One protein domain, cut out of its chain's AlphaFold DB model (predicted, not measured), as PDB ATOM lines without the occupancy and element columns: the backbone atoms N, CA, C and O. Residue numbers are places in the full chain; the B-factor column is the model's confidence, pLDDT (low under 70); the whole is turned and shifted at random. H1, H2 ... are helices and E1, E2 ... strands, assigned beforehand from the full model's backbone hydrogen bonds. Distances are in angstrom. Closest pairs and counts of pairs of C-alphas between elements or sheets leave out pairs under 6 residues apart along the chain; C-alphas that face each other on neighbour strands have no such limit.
ATOM      1  N   THR A  61      -8.929  31.895  -7.203       91.50
ATOM      2  CA  THR A  61      -9.769  32.299  -8.342       91.50
ATOM      3  C   THR A  61     -10.051  31.135  -9.295       91.50
ATOM      4  O   THR A  61     -11.193  30.940  -9.732       91.50
ATOM      5  N   ASN A  62      -9.033  30.321  -9.591       90.94
ATOM      6  CA  ASN A  62      -9.185  29.158 -10.465       90.94
ATOM      7  C   ASN A  62     -10.047  28.082  -9.807       90.94
ATOM      8  O   ASN A  62     -10.893  27.480 -10.467       90.94
ATOM      9  N   PHE A  63      -9.876  27.875  -8.502       91.44
ATOM     10  CA  PHE A  63     -10.681  26.952  -7.719       91.44
ATOM     11  C   PHE A  63     -12.168  27.325  -7.769       91.44
ATOM     12  O   PHE A  63     -12.991  26.493  -8.157       91.44
ATOM     13  N   LYS A  64     -12.519  28.584  -7.468       91.94
ATOM     14  CA  LYS A  64     -13.908  29.070  -7.531       91.94
ATOM     15  C   LYS A  64     -14.519  28.871  -8.918       91.94
ATOM     16  O   LYS A  64     -15.634  28.361  -9.045       91.94
ATOM     17  N   SER A  65     -13.762  29.213  -9.960       89.81
ATOM     18  CA  SER A  65     -14.180  29.044 -11.356       89.81
ATOM     19  C   SER A  65     -14.452  27.580 -11.700       89.81
ATOM     20  O   SER A  65     -15.485  27.260 -12.283       89.81
ATOM     21  N   GLU A  66     -13.570  26.667 -11.295       89.62
ATOM     22  CA  GLU A  66     -13.736  25.228 -11.509       89.62
ATOM     23  C   GLU A  66     -14.940  24.657 -10.753       89.62
ATOM     24  O   GLU A  66     -15.682  23.851 -11.316       89.62
ATOM     25  N   VAL A  67     -15.185  25.092  -9.512       89.44
ATOM     26  CA  VAL A  67     -16.383  24.694  -8.755       89.44
ATOM     27  C   VAL A  67     -17.648  25.156  -9.478       89.44
ATOM     28  O   VAL A  67     -18.538  24.343  -9.730       89.44
ATOM     29  N   MET A  68     -17.718  26.425  -9.888       90.44
ATOM     30  CA  MET A  68     -18.868  26.955 -10.630       90.44
ATOM     31  C   MET A  68     -19.057  26.267 -11.988       90.44
ATOM     32  O   MET A  68     -20.189  25.998 -12.382       90.44
ATOM     33  N   ASN A  69     -17.973  25.925 -12.688       89.62
ATOM     34  CA  ASN A  69     -18.032  25.176 -13.945       89.62
ATOM     35  C   ASN A  69     -18.621  23.776 -13.745       89.62
ATOM     36  O   ASN A  69     -19.434  23.336 -14.554       89.62
ATOM     37  N   ARG A  70     -18.252  23.092 -12.655       85.75
ATOM     38  CA  ARG A  70     -18.823  21.782 -12.308       85.75
ATOM     39  C   ARG A  70     -20.313  21.884 -12.004       85.75
ATOM     40  O   ARG A  70     -21.080  21.096 -12.541       85.75
ATOM     41  N   VAL A  71     -20.725  22.877 -11.213       86.12
ATOM     42  CA  VAL A  71     -22.150  23.146 -10.949       86.12
ATOM     43  C   VAL A  71     -22.900  23.439 -12.253       86.12
ATOM     44  O   VAL A  71     -24.011  22.953 -12.459       86.12
ATOM     45  N   GLY A  72     -22.276  24.188 -13.165       85.12
ATOM     46  CA  GLY A  72     -22.856  24.572 -14.451       85.12
ATOM     47  C   GLY A  72     -23.055  23.423 -15.432       85.12
ATOM     48  O   GLY A  72     -23.918  23.540 -16.297       85.12
ATOM     49  N   GLY A  73     -22.318  22.318 -15.279       84.12
ATOM     50  CA  GLY A  73     -22.486  21.121 -16.106       84.12
ATOM     51  C   GLY A  73     -23.872  20.485 -15.965       84.12
ATOM     52  O   GLY A  73     -24.415  19.991 -16.947       84.12
ATOM     53  N   GLU A  74     -24.467  20.552 -14.772       79.75
ATOM     54  CA  GLU A  74     -25.818  20.036 -14.508       79.75
ATOM     55  C   GLU A  74     -26.863  21.153 -14.374       79.75
ATOM     56  O   GLU A  74     -28.049  20.937 -14.618       79.75
ATOM     57  N   ARG A  75     -26.448  22.356 -13.949       87.44
ATOM     58  CA  ARG A  75     -27.350  23.458 -13.584       87.44
ATOM     59  C   ARG A  75     -26.826  24.802 -14.084       87.44
ATOM     60  O   ARG A  75     -26.325  25.622 -13.311       87.44
ATOM     61  N   ALA A  76     -26.989  25.054 -15.380       88.06
ATOM     62  CA  ALA A  76     -26.484  26.257 -16.044       88.06
ATOM     63  C   ALA A  76     -26.940  27.571 -15.375       88.06
ATOM     64  O   ALA A  76     -26.114  28.446 -15.120       88.06
ATOM     65  N   TYR A  77     -28.225  27.691 -15.018       90.31
ATOM     66  CA  TYR A  77     -28.753  28.899 -14.367       90.31
ATOM     67  C   TYR A  77     -28.178  29.134 -12.969       90.31
ATOM     68  O   TYR A  77     -27.938  30.277 -12.590       90.31
ATOM     69  N   VAL A  78     -27.898  28.064 -12.217       88.19
ATOM     70  CA  VAL A  78     -27.269  28.177 -10.893       88.19
ATOM     71  C   VAL A  78     -25.838  28.679 -11.042       88.19
ATOM     72  O   VAL A  78     -25.440  29.604 -10.342       88.19
ATOM     73  N   ALA A  79     -25.070  28.125 -11.981       89.38
ATOM     74  CA  ALA A  79     -23.709  28.592 -12.230       89.38
ATOM     75  C   ALA A  79     -23.666  30.037 -12.740       89.38
ATOM     76  O   ALA A  79     -22.797  30.797 -12.317       89.38
ATOM     77  N   LEU A  80     -24.603  30.431 -13.609       90.44
ATOM     78  CA  LEU A  80     -24.731  31.817 -14.053       90.44
ATOM     79  C   LEU A  80     -24.989  32.745 -12.862       90.44
ATOM     80  O   LEU A  80     -24.263  33.717 -12.689       90.44
ATOM     81  N   HIS A  81     -25.957  32.399 -12.010       89.25
ATOM     82  CA  HIS A  81     -26.279  33.187 -10.826       89.25
ATOM     83  C   HIS A  81     -25.081  33.315  -9.873       89.25
ATOM     84  O   HIS A  81     -24.732  34.427  -9.487       89.25
ATOM     85  N   LEU A  82     -24.385  32.215  -9.565       90.44
ATOM     86  CA  LEU A  82     -23.191  32.239  -8.712       90.44
ATOM     87  C   LEU A  82     -22.085  33.140  -9.280       90.44
ATOM     88  O   LEU A  82     -21.486  33.907  -8.535       90.44
ATOM     89  N   ARG A  83     -21.839  33.099 -10.595       91.12
ATOM     90  CA  ARG A  83     -20.844  33.973 -11.240       91.12
ATOM     91  C   ARG A  83     -21.227  35.444 -11.146       91.12
ATOM     92  O   ARG A  83     -20.362  36.275 -10.889       91.12
ATOM     93  N   THR A  84     -22.504  35.763 -11.345       89.56
ATOM     94  CA  THR A  84     -23.008  37.132 -11.191       89.56
ATOM     95  C   THR A  84     -22.812  37.625  -9.759       89.56
ATOM     96  O   THR A  84     -22.286  38.719  -9.573       89.56
ATOM     97  N   MET A  85     -23.152  36.808  -8.759       88.06
ATOM     98  CA  MET A  85     -22.982  37.165  -7.346       88.06
ATOM     99  C   MET A  85     -21.508  37.311  -6.946       88.06
ATOM    100  O   MET A  85     -21.154  38.229  -6.211       88.06
ATOM    101  N   GLU A  86     -20.634  36.440  -7.451       89.00
ATOM    102  CA  GLU A  86     -19.188  36.533  -7.221       89.00
ATOM    103  C   GLU A  86     -18.615  37.838  -7.800       89.00
ATOM    104  O   GLU A  86     -17.824  38.509  -7.142       89.00
ATOM    105  N   ALA A  87     -19.047  38.230  -9.004       87.06
ATOM    106  CA  ALA A  87     -18.601  39.456  -9.666       87.06
ATOM    107  C   ALA A  87     -19.107  40.738  -8.984       87.06
ATOM    108  O   ALA A  87     -18.424  41.759  -9.020       87.06
ATOM    109  N   GLN A  88     -20.285  40.691  -8.356       82.69
ATOM    110  CA  GLN A  88     -20.844  41.809  -7.584       82.69
ATOM    111  C   GLN A  88     -20.119  42.038  -6.250       82.69
ATOM    112  O   GLN A  88     -20.236  43.115  -5.670       82.69
ATOM    113  N   GLY A  89     -19.327  41.062  -5.797       71.69
ATOM    114  CA  GLY A  89     -18.515  41.156  -4.590       71.69
ATOM    115  C   GLY A  89     -19.317  40.978  -3.297       71.69
ATOM    116  O   GLY A  89     -20.489  41.327  -3.184       71.69
ATOM    117  N   GLY A  90     -18.671  40.387  -2.291       66.12
ATOM    118  CA  GLY A  90     -19.116  40.438  -0.892       66.12
ATOM    119  C   GLY A  90     -20.361  39.631  -0.508       66.12
ATOM    120  O   GLY A  90     -20.711  39.634   0.666       66.12
ATOM    121  N   THR A  91     -21.016  38.931  -1.438       76.25
ATOM    122  CA  THR A  91     -22.301  38.262  -1.142       76.25
ATOM    123  C   THR A  91     -22.191  36.740  -1.008       76.25
ATOM    124  O   THR A  91     -22.979  36.113  -0.301       76.25
ATOM    125  N   LEU A  92     -21.192  36.124  -1.649       88.69
ATOM    126  CA  LEU A  92     -20.936  34.691  -1.523       88.69
ATOM    127  C   LEU A  92     -19.911  34.411  -0.427       88.69
ATOM    128  O   LEU A  92     -18.777  34.884  -0.466       88.69
ATOM    129  N   GLN A  93     -20.298  33.565   0.518       90.50
ATOM    130  CA  GLN A  93     -19.409  32.997   1.518       90.50
ATOM    131  C   GLN A  93     -19.017  31.582   1.087       90.50
ATOM    132  O   GLN A  93     -19.860  30.683   0.986       90.50
ATOM    133  N   TRP A  94     -17.723  31.376   0.862       93.00
ATOM    134  CA  TRP A  94     -17.172  30.075   0.514       93.00
ATOM    135  C   TRP A  94     -16.692  29.363   1.772       93.00
ATOM    136  O   TRP A  94     -15.718  29.770   2.391       93.00
ATOM    137  N   ARG A  95     -17.375  28.295   2.172       92.19
ATOM    138  CA  ARG A  95     -17.064  27.526   3.380       92.19
ATOM    139  C   ARG A  95     -16.425  26.199   3.007       92.19
ATOM    140  O   ARG A  95     -17.041  25.371   2.329       92.19
ATOM    141  N   CYS A  96     -15.203  25.989   3.475       91.50
ATOM    142  CA  CYS A  96     -14.403  24.812   3.158       91.50
ATOM    143  C   CYS A  96     -14.299  23.902   4.381       91.50
ATOM    144  O   CYS A  96     -13.907  24.333   5.465       91.50
ATOM    145  N   ILE A  97     -14.687  22.639   4.208       92.12
ATOM    146  CA  ILE A  97     -14.824  21.679   5.300       92.12
ATOM    147  C   ILE A  97     -14.063  20.403   4.953       92.12
ATOM    148  O   ILE A  97     -14.243  19.831   3.884       92.12
ATOM    149  N   ILE A  98     -13.266  19.918   5.896       92.56
ATOM    150  CA  ILE A  98     -12.610  18.613   5.870       92.56
ATOM    151  C   ILE A  98     -13.292  17.746   6.933       92.56
ATOM    152  O   ILE A  98     -13.346  18.107   8.117       92.56
ATOM    153  N   ARG A  99     -13.853  16.599   6.537       89.62
ATOM    154  CA  ARG A  99     -14.469  15.661   7.487       89.62
ATOM    155  C   ARG A  99     -13.424  15.151   8.475       89.62
ATOM    156  O   ARG A  99     -12.268  14.959   8.124       89.62
ATOM    157  N   ASN A 100     -13.842  14.939   9.724       89.25
ATOM    158  CA  ASN A 100     -12.975  14.469  10.809       89.25
ATOM    159  C   ASN A 100     -11.707  15.328  11.038       89.25
ATOM    160  O   ASN A 100     -10.667  14.827  11.458       89.25
ATOM    161  N   ASN A 101     -11.780  16.632  10.750       91.50
ATOM    162  CA  ASN A 101     -10.691  17.582  10.960       91.50
ATOM    163  C   ASN A 101     -10.986  18.536  12.132       91.50
ATOM    164  O   ASN A 101     -12.148  18.806  12.437       91.50
ATOM    165  N   ARG A 102      -9.940  19.053  12.791       87.88
ATOM    166  CA  ARG A 102     -10.073  20.019  13.898       87.88
ATOM    167  C   ARG A 102     -10.120  21.474  13.425       87.88
ATOM    168  O   ARG A 102     -10.892  22.246  13.976       87.88
ATOM    169  N   VAL A 103      -9.314  21.828  12.425       88.94
ATOM    170  CA  VAL A 103      -9.118  23.206  11.945       88.94
ATOM    171  C   VAL A 103     -10.206  23.586  10.945       88.94
ATOM    172  O   VAL A 103     -10.924  24.556  11.146       88.94
ATOM    173  N   PHE A 104     -10.399  22.761   9.919       90.50
ATOM    174  CA  PHE A 104     -11.446  22.922   8.905       90.50
ATOM    175  C   PHE A 104     -12.591  21.929   9.125       90.50
ATOM    176  O   PHE A 104     -13.228  21.464   8.187       90.50
ATOM    177  N   GLY A 105     -12.846  21.543  10.375       89.06
ATOM    178  CA  GLY A 105     -13.907  20.599  10.707       89.06
ATOM    179  C   GLY A 105     -15.309  21.129  10.412       89.06
ATOM    180  O   GLY A 105     -15.542  22.332  10.315       89.06
ATOM    181  N   VAL A 106     -16.290  20.221  10.389       86.56
ATOM    182  CA  VAL A 106     -17.719  20.568  10.230       86.56
ATOM    183  C   VAL A 106     -18.170  21.605  11.267       86.56
ATOM    184  O   VAL A 106     -18.941  22.502  10.942       86.56
ATOM    185  N   LYS A 107     -17.665  21.497  12.505       87.00
ATOM    186  CA  LYS A 107     -17.961  22.443  13.590       87.00
ATOM    187  C   LYS A 107     -17.281  23.800  13.405       87.00
ATOM    188  O   LYS A 107     -17.846  24.798  13.826       87.00
ATOM    189  N   ALA A 108     -16.096  23.826  12.796       87.19
ATOM    190  CA  ALA A 108     -15.354  25.061  12.563       87.19
ATOM    191  C   ALA A 108     -16.004  25.897  11.453       87.19
ATOM    192  O   ALA A 108     -16.059  27.114  11.569       87.19
ATOM    193  N   ASN A 109     -16.543  25.236  10.416       83.38
ATOM    194  CA  ASN A 109     -17.342  25.860   9.355       83.38
ATOM    195  C   ASN A 109     -16.704  27.158   8.812       83.38
ATOM    196  O   ASN A 109     -17.354  28.202   8.705       83.38
ATOM    197  N   VAL A 110     -15.402  27.068   8.531       89.12
ATOM    198  CA  VAL A 110     -14.534  28.200   8.204       89.12
ATOM    199  C   VAL A 110     -14.913  28.769   6.844       89.12
ATOM    200  O   VAL A 110     -14.957  28.036   5.852       89.12
ATOM    201  N   ALA A 111     -15.176  30.075   6.806       91.75
ATOM    202  CA  ALA A 111     -15.310  30.825   5.567       91.75
ATOM    203  C   ALA A 111     -13.918  31.225   5.060       91.75
ATOM    204  O   ALA A 111     -13.101  31.727   5.825       91.75
ATOM    205  N   ILE A 112     -13.664  30.985   3.779       92.25
ATOM    206  CA  ILE A 112     -12.444  31.346   3.067       92.25
ATOM    207  C   ILE A 112     -12.787  32.491   2.126       92.25
ATOM    208  O   ILE A 112     -13.720  32.401   1.326       92.25
ATOM    209  N   SER A 113     -12.023  33.568   2.223       91.00
ATOM    210  CA  SER A 113     -12.200  34.771   1.412       91.00
ATOM    211  C   SER A 113     -10.935  35.136   0.638       91.00
ATOM    212  O   SER A 113     -11.024  35.691  -0.460       91.00
ATOM    213  N   THR A 114      -9.765  34.757   1.158       92.44
ATOM    214  CA  THR A 114      -8.453  35.130   0.617       92.44
ATOM    215  C   THR A 114      -7.662  33.937   0.077       92.44
ATOM    216  O   THR A 114      -7.879  32.792   0.470       92.44
ATOM    217  N   GLU A 115      -6.684  34.219  -0.793       94.00
ATOM    218  CA  GLU A 115      -5.742  33.210  -1.303       94.00
ATOM    219  C   GLU A 115      -4.976  32.523  -0.163       94.00
ATOM    220  O   GLU A 115      -4.891  31.303  -0.121       94.00
ATOM    221  N   LYS A 116      -4.501  33.288   0.828       94.12
ATOM    222  CA  LYS A 116      -3.736  32.756   1.966       94.12
ATOM    223  C   LYS A 116      -4.537  31.755   2.808       94.12
ATOM    224  O   LYS A 116      -4.005  30.744   3.261       94.12
ATOM    225  N   GLU A 117      -5.819  32.032   3.041       94.50
ATOM    226  CA  GLU A 117      -6.714  31.103   3.745       94.50
ATOM    227  C   GLU A 117      -6.950  29.831   2.925       94.50
ATOM    228  O   GLU A 117      -6.995  28.729   3.480       94.50
ATOM    229  N   PHE A 118      -7.061  29.974   1.603       94.31
ATOM    230  CA  PHE A 118      -7.178  28.843   0.693       94.31
ATOM    231  C   PHE A 118      -5.909  27.979   0.684       94.31
ATOM    232  O   PHE A 118      -6.015  26.759   0.795       94.31
ATOM    233  N   GLU A 119      -4.718  28.575   0.652       93.75
ATOM    234  CA  GLU A 119      -3.442  27.854   0.767       93.75
ATOM    235  C   GLU A 119      -3.353  27.058   2.077       93.75
ATOM    236  O   GLU A 119      -2.989  25.880   2.065       93.75
ATOM    237  N   ALA A 120      -3.750  27.660   3.205       94.00
ATOM    238  CA  ALA A 120      -3.785  26.981   4.501       94.00
ATOM    239  C   ALA A 120      -4.751  25.783   4.497       94.00
ATOM    240  O   ALA A 120      -4.443  24.718   5.037       94.00
ATOM    241  N   PHE A 121      -5.904  25.935   3.848       93.69
ATOM    242  CA  PHE A 121      -6.851  24.845   3.654       93.69
ATOM    243  C   PHE A 121      -6.277  23.726   2.777       93.69
ATOM    244  O   PHE A 121      -6.364  22.555   3.148       93.69
ATOM    245  N   VAL A 122      -5.647  24.062   1.650       92.62
ATOM    246  CA  VAL A 122      -5.012  23.086   0.752       92.62
ATOM    247  C   VAL A 122      -3.912  22.312   1.479       92.62
ATOM    248  O   VAL A 122      -3.862  21.086   1.369       92.62
ATOM    249  N   ALA A 123      -3.075  22.991   2.267       92.75
ATOM    250  CA  ALA A 123      -2.048  22.346   3.081       92.75
ATOM    251  C   ALA A 123      -2.655  21.326   4.062       92.75
ATOM    252  O   ALA A 123      -2.147  20.212   4.208       92.75
ATOM    253  N   GLU A 124      -3.785  21.664   4.682       93.38
ATOM    254  CA  GLU A 124      -4.476  20.762   5.601       93.38
ATOM    255  C   GLU A 124      -5.127  19.566   4.884       93.38
ATOM    256  O   GLU A 124      -5.125  18.453   5.421       93.38
ATOM    257  N   VAL A 125      -5.632  19.749   3.658       91.12
ATOM    258  CA  VAL A 125      -6.119  18.643   2.812       91.12
ATOM    259  C   VAL A 125      -4.975  17.689   2.463       91.12
ATOM    260  O   VAL A 125      -5.137  16.476   2.577       91.12
ATOM    261  N   VAL A 126      -3.800  18.216   2.102       90.81
ATOM    262  CA  VAL A 126      -2.605  17.404   1.807       90.81
ATOM    263  C   VAL A 126      -2.149  16.614   3.035       90.81
ATOM    264  O   VAL A 126      -1.745  15.461   2.905       90.81
ATOM    265  N   ARG A 127      -2.259  17.197   4.235       90.50
ATOM    266  CA  ARG A 127      -1.927  16.527   5.502       90.50
ATOM    267  C   ARG A 127      -2.909  15.405   5.866       90.50
ATOM    268  O   ARG A 127      -2.528  14.479   6.578       90.50
ATOM    269  N   ASN A 128      -4.156  15.475   5.393       89.00
ATOM    270  CA  ASN A 128      -5.220  14.516   5.710       89.00
ATOM    271  C   ASN A 128      -5.890  13.968   4.430       89.00
ATOM    272  O   ASN A 128      -7.091  14.165   4.230       89.00
ATOM    273  N   PRO A 129      -5.151  13.251   3.565       86.19
ATOM    274  CA  PRO A 129      -5.616  12.895   2.221       86.19
ATOM    275  C   PRO A 129      -6.771  11.882   2.206       86.19
ATOM    276  O   PRO A 129      -7.469  11.757   1.204       86.19
ATOM    277  N   SER A 130      -6.974  11.142   3.299       88.12
ATOM    278  CA  SER A 130      -8.055  10.157   3.437       88.12
ATOM    279  C   SER A 130      -9.402  10.776   3.814       88.12
ATOM    280  O   SER A 130     -10.411  10.077   3.798       88.12
ATOM    281  N   ASN A 131      -9.428  12.057   4.191       89.00
ATOM    282  CA  ASN A 131     -10.640  12.711   4.664       89.00
ATOM    283  C   ASN A 131     -11.413  13.352   3.507       89.00
ATOM    284  O   ASN A 131     -10.839  14.032   2.657       89.00
ATOM    285  N   ASP A 132     -12.737  13.213   3.533       89.12
ATOM    286  CA  ASP A 132     -13.596  13.863   2.546       89.12
ATOM    287  C   ASP A 132     -13.575  15.385   2.691       89.12
ATOM    288  O   ASP A 132     -13.688  15.933   3.795       89.12
ATOM    289  N   VAL A 133     -13.542  16.062   1.548       89.94
ATOM    290  CA  VAL A 133     -13.631  17.515   1.450       89.94
ATOM    291  C   VAL A 133     -15.024  17.921   0.977       89.94
ATOM    292  O   VAL A 133     -15.536  17.404  -0.014       89.94
ATOM    293  N   VAL A 134     -15.631  18.877   1.673       90.12
ATOM    294  CA  VAL A 134     -16.938  19.448   1.356       90.12
ATOM    295  C   VAL A 134     -16.791  20.952   1.171       90.12
ATOM    296  O   VAL A 134     -16.269  21.649   2.039       90.12
ATOM    297  N   ILE A 135     -17.301  21.452   0.050       91.12
ATOM    298  CA  ILE A 135     -17.346  22.879  -0.264       91.12
ATOM    299  C   ILE A 135     -18.799  23.329  -0.177       91.12
ATOM    300  O   ILE A 135     -19.669  22.770  -0.847       91.12
ATOM    301  N   ARG A 136     -19.076  24.321   0.668       91.38
ATOM    302  CA  ARG A 136     -20.396  24.934   0.822       91.38
ATOM    303  C   ARG A 136     -20.323  26.372   0.340       91.38
ATOM    304  O   ARG A 136     -19.501  27.135   0.825       91.38
ATOM    305  N   ILE A 137     -21.205  26.736  -0.578       91.19
ATOM    306  CA  ILE A 137     -21.381  28.124  -1.003       91.19
ATOM    307  C   ILE A 137     -22.663  28.611  -0.341       91.19
ATOM    308  O   ILE A 137     -23.723  28.012  -0.531       91.19
ATOM    309  N   THR A 138     -22.554  29.637   0.493       88.75
ATOM    310  CA  THR A 138     -23.692  30.247   1.184       88.75
ATOM    311  C   THR A 138     -23.808  31.711   0.801       88.75
ATOM    312  O   THR A 138     -22.823  32.337   0.423       88.75
ATOM    313  N   MET A 139     -25.015  32.242   0.911       86.75
ATOM    314  CA  MET A 139     -25.337  33.631   0.630       86.75
ATOM    315  C   MET A 139     -26.146  34.160   1.807       86.75
ATOM    316  O   MET A 139     -27.006  33.432   2.314       86.75
ATOM    317  N   ASP A 140     -25.849  35.376   2.258       77.50
ATOM    318  CA  ASP A 140     -26.700  36.047   3.240       77.50
ATOM    319  C   ASP A 140     -28.081  36.306   2.625       77.50
ATOM    320  O   ASP A 140     -28.206  36.483   1.413       77.50
ATOM    321  N   ASP A 141     -29.136  36.266   3.439       72.31
ATOM    322  CA  ASP A 141     -30.502  36.413   2.934       72.31
ATOM    323  C   ASP A 141     -30.695  37.815   2.315       72.31
ATOM    324  O   ASP A 141     -30.649  38.814   3.046       72.31
ATOM    325  N   PRO A 142     -30.951  37.927   0.995       65.88
ATOM    326  CA  PRO A 142     -31.154  39.224   0.355       65.88
ATOM    327  C   PRO A 142     -32.362  39.975   0.938       65.88
ATOM    328  O   PRO A 142     -32.364  41.209   0.969       65.88
TER     329      PRO A 142
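AT A GLANCE: This is residues 61 to 142 of the 160 residues of an uncharacterized protein of Puccinia triticina (isolate 1-1 / race 1 (BBBD)) (UniProt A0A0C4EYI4). A two-stranded antiparallel ribbon, E1 and E2, has a helical hairpin, H1 and H2, with H2 nearest to the place where E1 begins, and a third helix, H3, running beside E1. Between E1 and H3 a long loop folds back, and its residues 111 to 112 pair with residues 94 to 95 of E1. The printed part has 82 residues, with three named helices and two named strands in the order H1, H2, E1, H3, E2, and its class is mixed, helices and strands. It is compact, with a radius of gyration of the C-alphas of 13.2 A and spans of 35 by 25 by 21 A.

IN THESE COORDINATES: E1 is residues 92 to 98, 19.6 A long, and E2 is residues 133 to 139, 19.9 A, ending at C-alpha 139 (-25.337, 33.631, 0.630). H1 is residues 61 to 74, 21.1 A, from C-alpha 61 (-9.769, 32.299, -8.342). H2 is residues 76 to 88, 18.6 A, and H3 is residues 115 to 127, 18.4 A.

HOW THE PARTS SIT: E1 and E2 are antiparallel at 159 degrees, with N 95 and O 136 within hydrogen-bond range at 2.8 A. The closest C-alphas of H2 and E1, Glu 86 and Leu 92, are 6.2 A apart. Those of E1 and H3, Ile 98 and Val 125, are 7.2 A apart. In their hairpin, H1 with residues 68 to 72 alone touches H2, closest at the C-alphas of Gly 72 and Ala 79, 4.7 A, at a shallow tilt of 26 degrees, opposite ways. H1 and H3 are only just apart, at 8.2 A. Every O i to N i+4 pair is within hydrogen-bond range in H2 and H3, and 9 of 10 in H1.

THE WHOLE: The C-alphas farthest apart, Arg 127 and Pro 142, are 37.4 A apart. The printed part has no cut. The link from E1 to H3, 16 residues, is long. Residues 90 and 142 have pLDDT under 70.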